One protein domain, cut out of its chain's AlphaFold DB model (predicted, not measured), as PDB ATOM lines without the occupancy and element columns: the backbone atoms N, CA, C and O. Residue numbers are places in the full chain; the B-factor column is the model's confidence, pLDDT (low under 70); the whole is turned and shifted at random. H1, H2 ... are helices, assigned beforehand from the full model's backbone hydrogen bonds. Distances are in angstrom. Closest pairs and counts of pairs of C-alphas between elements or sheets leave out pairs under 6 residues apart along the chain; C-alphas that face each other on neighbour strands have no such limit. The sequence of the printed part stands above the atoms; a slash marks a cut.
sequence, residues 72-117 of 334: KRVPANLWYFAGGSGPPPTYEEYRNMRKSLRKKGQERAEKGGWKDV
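AT A GLANCE: This is residues 72 to 117 of the 334 residues of the protein "Alpha beta hydrolase fold-3" of Diplodia corticola (UniProt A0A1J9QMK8). Look first for one long helix, H2, that makes the length of the model, with the short helix H1 and its loops as a small foot near its start and a short tail that hooks back beyond its far end. The middle of H2, residues 98 to 104, stands free. The 46 printed residues hold two named helices, H1 then H2, and no named strand; the class is all helix. The whole is loose, with a radius of gyration of the C-alphas of 13.3 A, and elongated, spanning 36 by 18 by 12 A.

HOW THE PARTS SIT: Start at Lys 72 and go on to H1, residues 76 to 81. A short link of 9 residues leads to H2, residues 91 to 110. The two helices are apart. In both, each backbone O i to N i+4 pair is within hydrogen-bond range.

IN THESE COORDINATES: Find C-alpha 76 at (33.432, -20.556, 15.775), where H1 begins. Find C-alpha 91 at (38.019, -14.568, 23.915); from there H2 runs 28.4 A to C-alpha 110 at (56.638, -29.271, 39.575).

THE WHOLE: The two C-alphas farthest apart, those of Lys 72 and Gly 112, are 37.2 A apart. The printed part has no cut. Look at residues 114 to 117 for pLDDT under 70.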
ATOM      1  N   LYS A  72      34.283 -10.291  20.318       76.75
ATOM      2  CA  LYS A  72      34.794 -10.790  21.595       76.75
ATOM      3  C   LYS A  72      34.667 -12.301  21.708       76.75
ATOM      4  O   LYS A  72      35.049 -12.816  22.746       76.75
ATOM      5  N   ARG A  73      34.140 -13.028  20.719       79.00
ATOM      6  CA  ARG A  73      34.062 -14.495  20.751       79.00
ATOM      7  C   ARG A  73      35.200 -15.110  19.958       79.00
ATOM      8  O   ARG A  73      35.657 -14.550  18.963       79.00
ATOM      9  N   VAL A  74      35.667 -16.272  20.402       80.00
ATOM     10  CA  VAL A  74      36.580 -17.072  19.583       80.00
ATOM     11  C   VAL A  74      35.852 -17.403  18.275       80.00
ATOM     12  O   VAL A  74      34.697 -17.831  18.335       80.00
ATOM     13  N   PRO A  75      36.483 -17.210  17.101       86.94
ATOM     14  CA  PRO A  75      35.894 -17.619  15.834       86.94
ATOM     15  C   PRO A  75      35.379 -19.060  15.920       86.94
ATOM     16  O   PRO A  75      36.112 -19.960  16.338       86.94
ATOM     17  N   ALA A  76      34.108 -19.275  15.566       79.06
ATOM     18  CA  ALA A  76      33.432 -20.556  15.775       79.06
ATOM     19  C   ALA A  76      34.181 -21.724  15.114       79.06
ATOM     20  O   ALA A  76      34.294 -22.798  15.698       79.06
ATOM     21  N   ASN A  77      34.776 -21.489  13.941       78.88
ATOM     22  CA  ASN A  77      35.623 -22.465  13.261       78.88
ATOM     23  C   ASN A  77      36.791 -22.935  14.146       78.88
ATOM     24  O   ASN A  77      36.979 -24.136  14.302       78.88
ATOM     25  N   LEU A  78      37.536 -22.023  14.778       82.62
ATOM     26  CA  LEU A  78      38.660 -22.370  15.656       82.62
ATOM     27  C   LEU A  78      38.214 -23.144  16.902       82.62
ATOM     28  O   LEU A  78      38.943 -24.021  17.363       82.62
ATOM     29  N   TRP A  79      37.030 -22.838  17.438       88.62
ATOM     30  CA  TRP A  79      36.465 -23.559  18.581       88.62
ATOM     31  C   TRP A  79      36.113 -25.008  18.229       88.62
ATOM     32  O   TRP A  79      36.559 -25.931  18.912       88.62
ATOM     33  N   TYR A  80      35.398 -25.223  17.122       83.75
ATOM     34  CA  TYR A  80      35.025 -26.569  16.686       83.75
ATOM     35  C   TYR A  80      36.232 -27.385  16.201       83.75
ATOM     36  O   TYR A  80      36.319 -28.571  16.509       83.75
ATOM     37  N   PHE A  81      37.221 -26.763  15.542       83.75
ATOM     38  CA  PHE A  81      38.478 -27.443  15.185       83.75
ATOM     39  C   PHE A  81      39.274 -27.915  16.408       83.75
ATOM     40  O   PHE A  81      39.989 -28.909  16.326       83.75
ATOM     41  N   ALA A  82      39.145 -27.232  17.548       82.12
ATOM     42  CA  ALA A  82      39.759 -27.649  18.805       82.12
ATOM     43  C   ALA A  82      38.958 -28.739  19.551       82.12
ATOM     44  O   ALA A  82      39.312 -29.073  20.681       82.12
ATOM     45  N   GLY A  83      37.885 -29.276  18.953       90.12
ATOM     46  CA  GLY A  83      37.000 -30.262  19.580       90.12
ATOM     47  C   GLY A  83      36.039 -29.664  20.610       90.12
ATOM     48  O   GLY A  83      35.506 -30.387  21.448       90.12
ATOM     49  N   GLY A  84      35.836 -28.345  20.589       90.56
ATOM     50  CA  GLY A  84      34.906 -27.674  21.486       90.56
ATOM     51  C   GLY A  84      33.449 -27.993  21.146       90.56
ATOM     52  O   GLY A  84      33.034 -27.876  19.996       90.56
ATOM     53  N   SER A  85      32.657 -28.371  22.149       90.81
ATOM     54  CA  SER A  85      31.202 -28.530  22.038       90.81
ATOM     55  C   SER A  85      30.478 -27.324  22.641       90.81
ATOM     56  O   SER A  85      30.891 -26.819  23.684       90.81
ATOM     57  N   GLY A  86      29.371 -26.898  22.031       93.00
ATOM     58  CA  GLY A  86      28.562 -25.773  22.512       93.00
ATOM     59  C   GLY A  86      28.998 -24.410  21.957       93.00
ATOM     60  O   GLY A  86      29.878 -24.344  21.095       93.00
ATOM     61  N   PRO A  87      28.362 -23.314  22.410       92.19
ATOM     62  CA  PRO A  87      28.656 -21.977  21.912       92.19
ATOM     63  C   PRO A  87      30.125 -21.611  22.175       92.19
ATOM     64  O   PRO A  87      30.621 -21.866  23.275       92.19
ATOM     65  N   PRO A  88      30.831 -21.006  21.200       91.94
ATOM     66  CA  PRO A  88      32.227 -20.646  21.375       91.94
ATOM     67  C   PRO A  88      32.365 -19.657  22.540       91.94
ATOM     68  O   PRO A  88      31.592 -18.684  22.601       91.94
ATOM     69  N   PRO A  89      33.330 -19.889  23.448       91.88
ATOM     70  CA  PRO A  89      33.555 -19.011  24.580       91.88
ATOM     71  C   PRO A  89      33.937 -17.615  24.092       91.88
ATOM     72  O   PRO A  89      34.446 -17.417  22.976       91.88
ATOM     73  N   THR A  90      33.733 -16.627  24.955       95.56
ATOM     74  CA  THR A  90      34.355 -15.327  24.736       95.56
ATOM     75  C   THR A  90      35.881 -15.492  24.706       95.56
ATOM     76  O   THR A  90      36.464 -16.417  25.271       95.56
ATOM     77  N   TYR A  91      36.571 -14.602  24.008       89.62
ATOM     78  CA  TYR A  91      38.019 -14.568  23.915       89.62
ATOM     79  C   TYR A  91      38.652 -14.428  25.303       89.62
ATOM     80  O   TYR A  91      39.705 -15.007  25.567       89.62
ATOM     81  N   GLU A  92      37.991 -13.708  26.212       89.38
ATOM     82  CA  GLU A  92      38.416 -13.571  27.602       89.38
ATOM     83  C   GLU A  92      38.272 -14.886  28.385       89.38
ATOM     84  O   GLU A  92      39.232 -15.316  29.028       89.38
ATOM     85  N   GLU A  93      37.146 -15.591  28.241       93.31
ATOM     86  CA  GLU A  93      36.957 -16.945  28.784       93.31
ATOM     87  C   GLU A  93      37.999 -17.926  28.231       93.31
ATOM     88  O   GLU A  93      38.654 -18.634  28.997       93.31
ATOM     89  N   TYR A  94      38.234 -17.922  26.916       89.19
ATOM     90  CA  TYR A  94      39.244 -18.768  26.277       89.19
ATOM     91  C   TYR A  94      40.663 -18.447  26.769       89.19
ATOM     92  O   TYR A  94      41.454 -19.353  27.052       89.19
ATOM     93  N   ARG A  95      40.998 -17.161  26.927       89.38
ATOM     94  CA  ARG A  95      42.290 -16.712  27.466       89.38
ATOM     95  C   ARG A  95      42.472 -17.168  28.913       89.38
ATOM     96  O   ARG A  95      43.553 -17.647  29.259       89.38
ATOM     97  N   ASN A  96      41.438 -17.053  29.741       94.38
ATOM     98  CA  ASN A  96      41.460 -17.499  31.134       94.38
ATOM     99  C   ASN A  96      41.555 -19.028  31.237       94.38
ATOM    100  O   ASN A  96      42.354 -19.538  32.024       94.38
ATOM    101  N   MET A  97      40.854 -19.764  30.370       92.75
ATOM    102  CA  MET A  97      40.968 -21.219  30.245       92.75
ATOM    103  C   MET A  97      42.384 -21.650  29.832       92.75
ATOM    104  O   MET A  97      42.975 -22.537  30.444       92.75
ATOM    105  N   ARG A  98      43.001 -20.993  28.841       90.81
ATOM    106  CA  ARG A  98      44.395 -21.272  28.449       90.81
ATOM    107  C   ARG A  98      45.385 -20.979  29.577       90.81
ATOM    108  O   ARG A  98      46.324 -21.752  29.762       90.81
ATOM    109  N   LYS A  99      45.193 -19.891  30.333       93.38
ATOM    110  CA  LYS A  99      46.020 -19.578  31.511       93.38
ATOM    111  C   LYS A  99      45.881 -20.647  32.596       93.38
ATOM    112  O   LYS A  99      46.898 -21.082  33.130       93.38
ATOM    113  N   SER A 100      44.662 -21.103  32.892       93.06
ATOM    114  CA  SER A 100      44.436 -22.137  33.910       93.06
ATOM    115  C   SER A 100      45.013 -23.492  33.497       93.06
ATOM    116  O   SER A 100      45.616 -24.171  34.323       93.06
ATOM    117  N   LEU A 101      44.925 -23.858  32.213       90.62
ATOM    118  CA  LEU A 101      45.552 -25.069  31.675       90.62
ATOM    119  C   LEU A 101      47.083 -25.012  31.747       90.62
ATOM    120  O   LEU A 101      47.701 -25.990  32.156       90.62
ATOM    121  N   ARG A 102      47.698 -23.867  31.418       91.38
ATOM    122  CA  ARG A 102      49.151 -23.677  31.574       91.38
ATOM    123  C   ARG A 102      49.585 -23.783  33.033       91.38
ATOM    124  O   ARG A 102      50.549 -24.485  33.311       91.38
ATOM    125  N   LYS A 103      48.843 -23.158  33.952       95.00
ATOM    126  CA  LYS A 103      49.106 -23.254  35.394       95.00
ATOM    127  C   LYS A 103      49.002 -24.702  35.888       95.00
ATOM    128  O   LYS A 103      49.911 -25.176  36.552       95.00
ATOM    129  N   LYS A 104      47.962 -25.444  35.482       93.31
ATOM    130  CA  LYS A 104      47.831 -26.882  35.789       93.31
ATOM    131  C   LYS A 104      48.989 -27.707  35.219       93.31
ATOM    132  O   LYS A 104      49.444 -28.639  35.871       93.31
ATOM    133  N   GLY A 105      49.459 -27.382  34.014       93.38
ATOM    134  CA  GLY A 105      50.637 -28.011  33.416       93.38
ATOM    135  C   GLY A 105      51.911 -27.751  34.224       93.38
ATOM    136  O   GLY A 105      52.653 -28.687  34.499       93.38
ATOM    137  N   GLN A 106      52.118 -26.508  34.674       91.62
ATOM    138  CA  GLN A 106      53.230 -26.137  35.556       91.62
ATOM    139  C   GLN A 106      53.159 -26.873  36.900       91.62
ATOM    140  O   GLN A 106      54.130 -27.515  37.280       91.62
ATOM    141  N   GLU A 107      51.996 -26.900  37.556       93.62
ATOM    142  CA  GLU A 107      51.798 -27.629  38.820       93.62
ATOM    143  C   GLU A 107      52.066 -29.141  38.680       93.62
ATOM    144  O   GLU A 107      52.525 -29.788  39.622       93.62
ATOM    145  N   ARG A 108      51.787 -29.741  37.513       91.44
ATOM    146  CA  ARG A 108      52.128 -31.150  37.232       91.44
ATOM    147  C   ARG A 108      53.617 -31.349  36.964       91.44
ATOM    148  O   ARG A 108      54.175 -32.355  37.401       91.44
ATOM    149  N   ALA A 109      54.248 -30.408  36.266       89.00
ATOM    150  CA  ALA A 109      55.683 -30.430  36.011       89.00
ATOM    151  C   ALA A 109      56.483 -30.309  37.319       89.00
ATOM    152  O   ALA A 109      57.415 -31.080  37.537       89.00
ATOM    153  N   GLU A 110      56.061 -29.426  38.231       90.94
ATOM    154  CA  GLU A 110      56.638 -29.271  39.575       90.94
ATOM    155  C   GLU A 110      56.510 -30.547  40.420       90.94
ATOM    156  O   GLU A 110      57.401 -30.869  41.201       90.94
ATOM    157  N   LYS A 111      55.449 -31.336  40.209       94.44
ATOM    158  CA  LYS A 111      55.251 -32.648  40.851       94.44
ATOM    159  C   LYS A 111      56.084 -33.780  40.230       94.44
ATOM    160  O   LYS A 111      55.893 -34.939  40.589       94.44
ATOM    161  N   GLY A 112      56.995 -33.476  39.302       87.19
ATOM    162  CA  GLY A 112      57.910 -34.453  38.699       87.19
ATOM    163  C   GLY A 112      57.331 -35.236  37.515       87.19
ATOM    164  O   GLY A 112      57.977 -36.153  37.009       87.19
ATOM    165  N   GLY A 113      56.146 -34.871  37.018       79.38
ATOM    166  CA  GLY A 113      55.511 -35.492  35.852       79.38
ATOM    167  C   GLY A 113      56.059 -34.972  34.519       79.38
ATOM    168  O   GLY A 113      55.317 -34.392  33.734       79.38
ATOM    169  N   TRP A 114      57.349 -35.168  34.231       59.69
ATOM    170  CA  TRP A 114      57.989 -34.652  33.004       59.69
ATOM    171  C   TRP A 114      57.412 -35.226  31.696       59.69
ATOM    172  O   TRP A 114      57.552 -34.612  30.639       59.69
ATOM    173  N   LYS A 115      56.703 -36.363  31.752       59.47
ATOM    174  CA  LYS A 115      56.012 -36.946  30.586       59.47
ATOM    175  C   LYS A 115      54.863 -36.075  30.050       59.47
ATOM    176  O   LYS A 115      54.554 -36.181  28.868       59.47
ATOM    177  N   ASP A 116      54.303 -35.168  30.854       53.47
ATOM    178  CA  ASP A 116      53.200 -34.282  30.438       53.47
ATOM    179  C   ASP A 116      53.677 -32.966  29.784       53.47
ATOM    180  O   ASP A 116      52.876 -32.231  29.203       53.47
ATOM    181  N   VAL A 117      54.978 -32.652  29.843       57.28
ATOM    182  CA  VAL A 117      55.540 -31.371  29.364       57.28
ATOM    183  C   VAL A 117      55.678 -31.336  27.835       57.28
ATOM    184  O   VAL A 117      55.566 -30.276  27.219       57.28
TER     185      VAL A 117